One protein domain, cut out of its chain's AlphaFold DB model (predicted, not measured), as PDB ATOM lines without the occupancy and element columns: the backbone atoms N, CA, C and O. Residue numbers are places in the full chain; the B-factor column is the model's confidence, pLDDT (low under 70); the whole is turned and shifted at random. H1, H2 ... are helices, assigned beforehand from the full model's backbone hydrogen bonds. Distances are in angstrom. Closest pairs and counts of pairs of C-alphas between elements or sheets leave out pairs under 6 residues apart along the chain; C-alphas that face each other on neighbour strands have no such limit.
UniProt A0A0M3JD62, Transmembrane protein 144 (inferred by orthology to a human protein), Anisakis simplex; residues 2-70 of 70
ATOM      1  N   LEU A   2     -41.324 -21.375  17.262       71.56
ATOM      2  CA  LEU A   2     -41.728 -19.960  17.419       71.56
ATOM      3  C   LEU A   2     -42.669 -19.438  16.315       71.56
ATOM      4  O   LEU A   2     -43.647 -18.764  16.610       71.56
ATOM      5  N   GLY A   3     -42.404 -19.788  15.051       72.94
ATOM      6  CA  GLY A   3     -43.243 -19.362  13.924       72.94
ATOM      7  C   GLY A   3     -44.687 -19.868  14.008       72.94
ATOM      8  O   GLY A   3     -45.603 -19.140  13.653       72.94
ATOM      9  N   GLY A   4     -44.904 -21.075  14.545       80.69
ATOM     10  CA  GLY A   4     -46.250 -21.627  14.744       80.69
ATOM     11  C   GLY A   4     -47.026 -20.915  15.856       80.69
ATOM     12  O   GLY A   4     -48.211 -20.646  15.695       80.69
ATOM     13  N   LEU A   5     -46.348 -20.537  16.946       81.00
ATOM     14  CA  LEU A   5     -46.935 -19.716  18.013       81.00
ATOM     15  C   LEU A   5     -47.309 -18.316  17.513       81.00
ATOM     16  O   LEU A   5     -48.416 -17.851  17.768       81.00
ATOM     17  N   LEU A   6     -46.416 -17.673  16.753       79.50
ATOM     18  CA  LEU A   6     -46.678 -16.374  16.125       79.50
ATOM     19  C   LEU A   6     -47.848 -16.452  15.141       79.50
ATOM     20  O   LEU A   6     -48.683 -15.555  15.115       79.50
ATOM     21  N   TRP A   7     -47.951 -17.543  14.380       78.19
ATOM     22  CA  TRP A   7     -49.052 -17.764  13.446       78.19
ATOM     23  C   TRP A   7     -50.395 -17.997  14.155       78.19
ATOM     24  O   TRP A   7     -51.417 -17.458  13.736       78.19
ATOM     25  N   GLY A   8     -50.404 -18.748  15.260       83.94
ATOM     26  CA  GLY A   8     -51.602 -18.938  16.082       83.94
ATOM     27  C   GLY A   8     -52.089 -17.635  16.723       83.94
ATOM     28  O   GLY A   8     -53.266 -17.299  16.614       83.94
ATOM     29  N   LEU A   9     -51.173 -16.865  17.324       83.38
ATOM     30  CA  LEU A   9     -51.466 -15.554  17.916       83.38
ATOM     31  C   LEU A   9     -51.946 -14.536  16.873       83.38
ATOM     32  O   LEU A   9     -52.853 -13.752  17.142       83.38
ATOM     33  N   ALA A  10     -51.359 -14.559  15.676       81.12
ATOM     34  CA  ALA A  10     -51.757 -13.702  14.570       81.12
ATOM     35  C   ALA A  10     -53.198 -13.970  14.108       81.12
ATOM     36  O   ALA A  10     -53.969 -13.037  13.900       81.12
ATOM     37  N   ASN A  11     -53.592 -15.240  13.990       85.69
ATOM     38  CA  ASN A  11     -54.956 -15.586  13.593       85.69
ATOM     39  C   ASN A  11     -55.985 -15.282  14.690       85.69
ATOM     40  O   ASN A  11     -57.059 -14.768  14.384       85.69
ATOM     41  N   SER A  12     -55.671 -15.547  15.964       84.12
ATOM     42  CA  SER A  12     -56.602 -15.246  17.063       84.12
ATOM     43  C   SER A  12     -56.851 -13.743  17.214       84.12
ATOM     44  O   SER A  12     -57.994 -13.320  17.390       84.12
ATOM     45  N   THR A  13     -55.803 -12.927  17.073       81.62
ATOM     46  CA  THR A  13     -55.925 -11.463  17.101       81.62
ATOM     47  C   THR A  13     -56.653 -10.912  15.879       81.62
ATOM     48  O   THR A  13     -57.472 -10.013  16.045       81.62
ATOM     49  N   ALA A  14     -56.457 -11.473  14.681       79.06
ATOM     50  CA  ALA A  14     -57.184 -11.053  13.480       79.06
ATOM     51  C   ALA A  14     -58.708 -11.244  13.607       79.06
ATOM     52  O   ALA A  14     -59.479 -10.378  13.185       79.06
ATOM     53  N   ILE A  15     -59.147 -12.343  14.230       82.69
ATOM     54  CA  ILE A  15     -60.571 -12.624  14.467       82.69
ATOM     55  C   ILE A  15     -61.148 -11.629  15.482       82.69
ATOM     56  O   ILE A  15     -62.153 -10.987  15.192       82.69
ATOM     57  N   MET A  16     -60.471 -11.417  16.619       80.94
ATOM     58  CA  MET A  16     -60.894 -10.434  17.631       80.94
ATOM     59  C   MET A  16     -60.988  -9.006  17.072       80.94
ATOM     60  O   MET A  16     -61.907  -8.262  17.407       80.94
ATOM     61  N   LEU A  17     -60.046  -8.613  16.211       79.06
ATOM     62  CA  LEU A  17     -60.013  -7.279  15.609       79.06
ATOM     63  C   LEU A  17     -61.156  -7.079  14.606       79.06
ATOM     64  O   LEU A  17     -61.757  -6.010  14.544       79.06
ATOM     65  N   THR A  18     -61.474  -8.126  13.843       84.38
ATOM     66  CA  THR A  18     -62.563  -8.108  12.857       84.38
ATOM     67  C   THR A  18     -63.928  -8.010  13.532       84.38
ATOM     68  O   THR A  18     -64.772  -7.246  13.065       84.38
ATOM     69  N   ASP A  19     -64.121  -8.715  14.650       83.06
ATOM     70  CA  ASP A  19     -65.380  -8.714  15.408       83.06
ATOM     71  C   ASP A  19     -65.629  -7.394  16.159       83.06
ATOM     72  O   ASP A  19     -66.772  -6.991  16.356       83.06
ATOM     73  N   THR A  20     -64.566  -6.695  16.570       80.31
ATOM     74  CA  THR A  20     -64.670  -5.465  17.380       80.31
ATOM     75  C   THR A  20     -64.693  -4.176  16.558       80.31
ATOM     76  O   THR A  20     -65.387  -3.232  16.930       80.31
ATOM     77  N   LEU A  21     -63.937  -4.109  15.456       79.75
ATOM     78  CA  LEU A  21     -63.724  -2.878  14.673       79.75
ATOM     79  C   LEU A  21     -64.281  -2.966  13.240       79.75
ATOM     80  O   LEU A  21     -64.311  -1.964  12.525       79.75
ATOM     81  N   GLY A  22     -64.723  -4.152  12.816       83.75
ATOM     82  CA  GLY A  22     -65.176  -4.431  11.458       83.75
ATOM     83  C   GLY A  22     -64.042  -4.803  10.495       83.75
ATOM     84  O   GLY A  22     -62.868  -4.473  10.685       83.75
ATOM     85  N   LEU A  23     -64.410  -5.492   9.409       83.56
ATOM     86  CA  LEU A  23     -63.472  -6.116   8.465       83.56
ATOM     87  C   LEU A  23     -62.505  -5.120   7.804       83.56
ATOM     88  O   LEU A  23     -61.325  -5.420   7.630       83.56
ATOM     89  N   ALA A  24     -62.990  -3.929   7.446       82.56
ATOM     90  CA  ALA A  24     -62.185  -2.925   6.753       82.56
ATOM     91  C   ALA A  24     -61.042  -2.390   7.632       82.56
ATOM     92  O   ALA A  24     -59.895  -2.327   7.187       82.56
ATOM     93  N   LEU A  25     -61.336  -2.056   8.894       81.38
ATOM     94  CA  LEU A  25     -60.339  -1.512   9.813       81.38
ATOM     95  C   LEU A  25     -59.359  -2.593  10.282       81.38
ATOM     96  O   LEU A  25     -58.156  -2.343  10.364       81.38
ATOM     97  N   ALA A  26     -59.849  -3.815  10.507       83.31
ATOM     98  CA  ALA A  26     -59.000  -4.950  10.841       83.31
ATOM     99  C   ALA A  26     -57.985  -5.254   9.724       83.31
ATOM    100  O   ALA A  26     -56.797  -5.431   9.999       83.31
ATOM    101  N   MET A  27     -58.416  -5.237   8.455       82.12
ATOM    102  CA  MET A  27     -57.511  -5.419   7.315       82.12
ATOM    103  C   MET A  27     -56.501  -4.278   7.156       82.12
ATOM    104  O   MET A  27     -55.356  -4.553   6.791       82.12
ATOM    105  N   LEU A  28     -56.890  -3.028   7.439       84.44
ATOM    106  CA  LEU A  28     -55.973  -1.884   7.419       84.44
ATOM    107  C   LEU A  28     -54.827  -2.113   8.411       84.44
ATOM    108  O   LEU A  28     -53.665  -2.155   8.012       84.44
ATOM    109  N   ILE A  29     -55.166  -2.373   9.677       83.94
ATOM    110  CA  ILE A  29     -54.195  -2.616  10.751       83.94
ATOM    111  C   ILE A  29     -53.278  -3.788  10.385       83.94
ATOM    112  O   ILE A  29     -52.060  -3.703  10.542       83.94
ATOM    113  N   TRP A  30     -53.841  -4.862   9.827       82.38
ATOM    114  CA  TRP A  30     -53.070  -6.043   9.452       82.38
ATOM    115  C   TRP A  30     -52.056  -5.783   8.333       82.38
ATOM    116  O   TRP A  30     -50.911  -6.249   8.395       82.38
ATOM    117  N   LYS A  31     -52.441  -4.998   7.319       82.44
ATOM    118  CA  LYS A  31     -51.531  -4.586   6.241       82.44
ATOM    119  C   LYS A  31     -50.444  -3.640   6.751       82.44
ATOM    120  O   LYS A  31     -49.283  -3.826   6.387       82.44
ATOM    121  N   THR A  32     -50.780  -2.708   7.643       83.06
ATOM    122  CA  THR A  32     -49.804  -1.802   8.269       83.06
ATOM    123  C   THR A  32     -48.772  -2.576   9.093       83.06
ATOM    124  O   THR A  32     -47.570  -2.386   8.906       83.06
ATOM    125  N   VAL A  33     -49.209  -3.514   9.944       84.19
ATOM    126  CA  VAL A  33     -48.316  -4.363  10.757       84.19
ATOM    127  C   VAL A  33     -47.406  -5.218   9.875       84.19
ATOM    128  O   VAL A  33     -46.199  -5.288  10.118       84.19
ATOM    129  N   SER A  34     -47.954  -5.824   8.819       82.69
ATOM    130  CA  SER A  34     -47.176  -6.625   7.866       82.69
ATOM    131  C   SER A  34     -46.097  -5.793   7.173       82.69
ATOM    132  O   SER A  34     -44.967  -6.257   7.009       82.69
ATOM    133  N   CYS A  35     -46.404  -4.544   6.816       81.88
ATOM    134  CA  CYS A  35     -45.423  -3.676   6.184       81.88
ATOM    135  C   CYS A  35     -44.329  -3.203   7.149       81.88
ATOM    136  O   CYS A  35     -43.149  -3.301   6.816       81.88
ATOM    137  N   ILE A  36     -44.685  -2.769   8.365       80.50
ATOM    138  CA  ILE A  36     -43.705  -2.384   9.396       80.50
ATOM    139  C   ILE A  36     -42.774  -3.558   9.705       80.50
ATOM    140  O   ILE A  36     -41.563  -3.382   9.835       80.50
ATOM    141  N   THR A  37     -43.330  -4.768   9.773       79.94
ATOM    142  CA  THR A  37     -42.555  -5.987   9.998       79.94
ATOM    143  C   THR A  37     -41.600  -6.247   8.828       79.94
ATOM    144  O   THR A  37     -40.420  -6.491   9.057       79.94
ATOM    145  N   GLY A  38     -42.056  -6.108   7.577       74.31
ATOM    146  CA  GLY A  38     -41.201  -6.205   6.384       74.31
ATOM    147  C   GLY A  38     -40.086  -5.152   6.340       74.31
ATOM    148  O   GLY A  38     -38.939  -5.475   6.029       74.31
ATOM    149  N   TRP A  39     -40.390  -3.911   6.730       75.62
ATOM    150  CA  TRP A  39     -39.410  -2.837   6.882       75.62
ATOM    151  C   TRP A  39     -38.367  -3.157   7.956       75.62
ATOM    152  O   TRP A  39     -37.168  -3.045   7.704       75.62
ATOM    153  N   ALA A  40     -38.801  -3.612   9.135       70.38
ATOM    154  CA  ALA A  40     -37.911  -3.971  10.236       70.38
ATOM    155  C   ALA A  40     -36.998  -5.151   9.860       70.38
ATOM    156  O   ALA A  40     -35.792  -5.105  10.107       70.38
ATOM    157  N   ILE A  41     -37.546  -6.170   9.193       70.06
ATOM    158  CA  ILE A  41     -36.802  -7.329   8.684       70.06
ATOM    159  C   ILE A  41     -35.740  -6.881   7.665       70.06
ATOM    160  O   ILE A  41     -34.580  -7.271   7.782       70.06
ATOM    161  N   SER A  42     -36.093  -5.996   6.725       64.69
ATOM    162  CA  SER A  42     -35.160  -5.451   5.728       64.69
ATOM    163  C   SER A  42     -34.083  -4.542   6.342       64.69
ATOM    164  O   SER A  42     -32.920  -4.592   5.938       64.69
ATOM    165  N   ARG A  43     -34.436  -3.743   7.357       64.00
ATOM    166  CA  ARG A  43     -33.528  -2.791   8.015       64.00
ATOM    167  C   ARG A  43     -32.519  -3.457   8.946       64.00
ATOM    168  O   ARG A  43     -31.379  -2.985   9.024       64.00
ATOM    169  N   PHE A  44     -32.954  -4.481   9.678       61.72
ATOM    170  CA  PHE A  44     -32.139  -5.189  10.666       61.72
ATOM    171  C   PHE A  44     -31.531  -6.489  10.128       61.72
ATOM    172  O   PHE A  44     -30.683  -7.066  10.801       61.72
ATOM    173  N   GLY A  45     -31.916  -6.944   8.929       56.44
ATOM    174  CA  GLY A  45     -31.381  -8.175   8.337       56.44
ATOM    175  C   GLY A  45     -31.672  -9.419   9.185       56.44
ATOM    176  O   GLY A  45     -30.896 -10.375   9.190       56.44
ATOM    177  N   LEU A  46     -32.764  -9.409   9.957       51.56
ATOM    178  CA  LEU A  46     -33.150 -10.572  10.751       51.56
ATOM    179  C   LEU A  46     -33.625 -11.692   9.813       51.56
ATOM    180  O   LEU A  46     -34.368 -11.425   8.877       51.56
ATOM    181  N   PHE A  47     -33.233 -12.936  10.108       56.09
ATOM    182  CA  PHE A  47     -33.483 -14.153   9.307       56.09
ATOM    183  C   PHE A  47     -32.559 -14.390   8.092       56.09
ATOM    184  O   PHE A  47     -32.983 -14.968   7.096       56.09
ATOM    185  N   GLY A  48     -31.271 -14.030   8.181       49.81
ATOM    186  CA  GLY A  48     -30.247 -14.493   7.221       49.81
ATOM    187  C   GLY A  48     -30.187 -13.715   5.900       49.81
ATOM    188  O   GLY A  48     -29.525 -14.136   4.955       49.81
ATOM    189  N   ILE A  49     -30.856 -12.568   5.845       54.72
ATOM    190  CA  ILE A  49     -30.819 -11.604   4.744       54.72
ATOM    191  C   ILE A  49     -29.767 -10.533   5.036       54.72
ATOM    192  O   ILE A  49     -29.714  -9.980   6.133       54.72
ATOM    193  N   ASN A  50     -28.920 -10.250   4.045       47.97
ATOM    194  CA  ASN A  50     -27.815  -9.304   4.172       47.97
ATOM    195  C   ASN A  50     -28.367  -7.911   4.522       47.97
ATOM    196  O   ASN A  50     -29.143  -7.344   3.749       47.97
ATOM    197  N   ALA A  51     -28.004  -7.380   5.693       51.41
ATOM    198  CA  ALA A  51     -28.466  -6.071   6.133       51.41
ATOM    199  C   ALA A  51     -28.000  -5.024   5.115       51.41
ATOM    200  O   ALA A  51     -26.802  -4.826   4.928       51.41
ATOM    201  N   ALA A  52     -28.945  -4.362   4.447       55.81
ATOM    202  CA  ALA A  52     -28.659  -3.215   3.601       55.81
ATOM    203  C   ALA A  52     -28.816  -1.955   4.465       55.81
ATOM    204  O   ALA A  52     -29.935  -1.445   4.591       55.81
ATOM    205  N   PRO A  53     -27.750  -1.451   5.124       55.62
ATOM    206  CA  PRO A  53     -27.839  -0.193   5.843       55.62
ATOM    207  C   PRO A  53     -28.211   0.902   4.831       55.62
ATOM    208  O   PRO A  53     -27.481   1.120   3.860       55.62
ATOM    209  N   PRO A  54     -29.359   1.582   5.002       54.16
ATOM    210  CA  PRO A  54     -29.759   2.632   4.081       54.16
ATOM    211  C   PRO A  54     -28.755   3.786   4.159       54.16
ATOM    212  O   PRO A  54     -28.397   4.227   5.251       54.16
ATOM    213  N   LYS A  55     -28.332   4.308   2.999       52.25
ATOM    214  CA  LYS A  55     -27.413   5.459   2.885       52.25
ATOM    215  C   LYS A  55     -27.905   6.723   3.611       52.25
ATOM    216  O   LYS A  55     -27.093   7.578   3.938       52.25
ATOM    217  N   SER A  56     -29.209   6.847   3.868       53.75
ATOM    218  CA  SER A  56     -29.800   7.903   4.693       53.75
ATOM    219  C   SER A  56     -30.955   7.346   5.534       53.75
ATOM    220  O   SER A  56     -31.941   6.820   5.016       53.75
ATOM    221  N   GLY A  57     -30.854   7.457   6.862       62.03
ATOM    222  CA  GLY A  57     -31.926   7.034   7.776       62.03
ATOM    223  C   GLY A  57     -33.210   7.858   7.618       62.03
ATOM    224  O   GLY A  57     -34.304   7.346   7.840       62.03
ATOM    225  N   LEU A  58     -33.072   9.109   7.163       57.66
ATOM    226  CA  LEU A  58     -34.168  10.066   7.007       57.66
ATOM    227  C   LEU A  58     -35.150   9.671   5.890       57.66
ATOM    228  O   LEU A  58     -36.359   9.736   6.078       57.66
ATOM    229  N   LEU A  59     -34.636   9.210   4.743       60.84
ATOM    230  CA  LEU A  59     -35.470   8.813   3.602       60.84
ATOM    231  C   LEU A  59     -36.241   7.518   3.892       60.84
ATOM    232  O   LEU A  59     -37.352   7.327   3.412       60.84
ATOM    233  N   ASN A  60     -35.664   6.649   4.724       67.00
ATOM    234  CA  ASN A  60     -36.284   5.389   5.108       67.00
ATOM    235  C   ASN A  60     -37.452   5.606   6.093       67.00
ATOM    236  O   ASN A  60     -38.514   5.013   5.936       67.00
ATOM    237  N   TYR A  61     -37.300   6.532   7.047       67.12
ATOM    238  CA  TYR A  61     -38.400   6.955   7.919       67.12
ATOM    239  C   TYR A  61     -39.495   7.720   7.164       67.12
ATOM    240  O   TYR A  61     -40.672   7.477   7.408       67.12
ATOM    241  N   LEU A  62     -39.135   8.598   6.218       68.69
ATOM    242  CA  LEU A  62     -40.117   9.295   5.378       68.69
ATOM    243  C   LEU A  62     -40.905   8.330   4.485       68.69
ATOM    244  O   LEU A  62     -42.118   8.468   4.381       68.69
ATOM    245  N   GLY A  63     -40.242   7.332   3.890       67.81
ATOM    246  CA  GLY A  63     -40.912   6.278   3.124       67.81
ATOM    247  C   GLY A  63     -41.855   5.438   3.985       67.81
ATOM    248  O   GLY A  63     -42.967   5.148   3.555       67.81
ATOM    249  N   LEU A  64     -41.459   5.114   5.221       73.31
ATOM    250  CA  LEU A  64     -42.322   4.420   6.179       73.31
ATOM    251  C   LEU A  64     -43.564   5.256   6.520       73.31
ATOM    252  O   LEU A  64     -44.675   4.741   6.483       73.31
ATOM    253  N   VAL A  65     -43.390   6.546   6.821       74.00
ATOM    254  CA  VAL A  65     -44.499   7.447   7.170       74.00
ATOM    255  C   VAL A  65     -45.445   7.647   5.986       74.00
ATOM    256  O   VAL A  65     -46.653   7.557   6.166       74.00
ATOM    257  N   LEU A  66     -44.919   7.850   4.774       71.06
ATOM    258  CA  LEU A  66     -45.732   7.966   3.561       71.06
ATOM    259  C   LEU A  66     -46.542   6.688   3.302       71.06
ATOM    260  O   LEU A  66     -47.698   6.766   2.912       71.06
ATOM    261  N   LEU A  67     -45.947   5.521   3.543       72.81
ATOM    262  CA  LEU A  67     -46.583   4.231   3.297       72.81
ATOM    263  C   LEU A  67     -47.603   3.845   4.378       72.81
ATOM    264  O   LEU A  67     -48.535   3.101   4.103       72.81
ATOM    265  N   VAL A  68     -47.446   4.347   5.605       73.88
ATOM    266  CA  VAL A  68     -48.452   4.197   6.670       73.88
ATOM    267  C   VAL A  68     -49.623   5.174   6.478       73.88
ATOM    268  O   VAL A  68     -50.726   4.881   6.934       73.88
ATOM    269  N   LEU A  69     -49.394   6.323   5.830       72.69
ATOM    270  CA  LEU A  69     -50.409   7.360   5.600       72.69
ATOM    271  C   LEU A  69     -51.173   7.230   4.270       72.69
ATOM    272  O   LEU A  69     -52.276   7.767   4.183       72.69
ATOM    273  N   GLY A  70     -50.587   6.600   3.247       57.06
ATOM    274  CA  GLY A  70     -51.199   6.379   1.926       57.06
ATOM    275  C   GLY A  70     -51.959   5.066   1.830       57.06
ATOM    276  O   GLY A  70     -53.037   5.077   1.197       57.06
TER     277      GLY A  70
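What this domain is: This is residues 2 to 70 of the 70 residues of the protein "Transmembrane protein 144 (inferred by orthology to a human protein)" of Anisakis simplex (UniProt A0A0M3JD62). The domain is a flat zigzag of three helices, with the longest, H2, in the middle and H1 and H3 on either side of it. H1 and H2 make a narrow V that is joined at one end and open at the other, where residues 2 to 9 of H1 stick out; H3 folds back beside H2 after a long loop, residues 45 to 56, and meets it loosely. The printed part has 69 residues with three named helices, in the order H1, H2, H3, and no named strand, and its class is all helix. It is loose, with a radius of gyration of the C-alphas of 14.7 A, and the C-alphas span 42 by 31 by 9 A.

Where its parts are: H2 is residues 23 to 44, 22 residues, and is 31.4 A long from first to last C-alpha; C-alpha 23 is at (-63.472, -6.116, 8.465). H1 is residues 2 to 21 and measures 28.0 A from its first C-alpha, at (-41.728, -19.960, 17.419), to its last. H3 is residues 57 to 69, 13 residues, and ends with C-alpha 69 at (-50.409, 7.360, 5.600).

How they stand to each other: H2 touches both other helices. H1 and H2 touch through residues 14 to 18 of H1 and residues 25 to 30 of H2 alone; their closest C-alphas, those of Thr 18 and Ala 26, are 5.2 A apart. They form a helical hairpin and run opposite ways at a shallow tilt of 33 degrees, only just short of steep. H2 and H3 only just touch, with 3 pairs of C-alphas within 8 A. They touch with residues 32 to 39 of H2 and residues 64 to 68 of H3 alone, and their closest C-alphas, those of Thr 32 and Val 68, are 6.4 A apart. H2 and H3 are also a helical hairpin, running opposite ways at a shallow tilt of 12 degrees. H1 and H3 are apart. In H1, H2 and H3 every O i to N i+4 pair is within hydrogen-bond range.

The domain as a whole: The two C-alphas farthest apart in the domain, those of Asp 19 and Lys 55, are 42.4 A apart, and the outline is flat. Residues 2 to 9, which belong to H1, stand free; without them the body spans 42 by 27 by 9 A. The printed part has no cut. The link from H1 to H2 is tight, with 1 residue, and the link from H2 to H3 is long, with 12 residues. The mean pLDDT of the printed part is 72.5, and the model's confidence is low, under 70, at residues 42 to 63 and at residue 70.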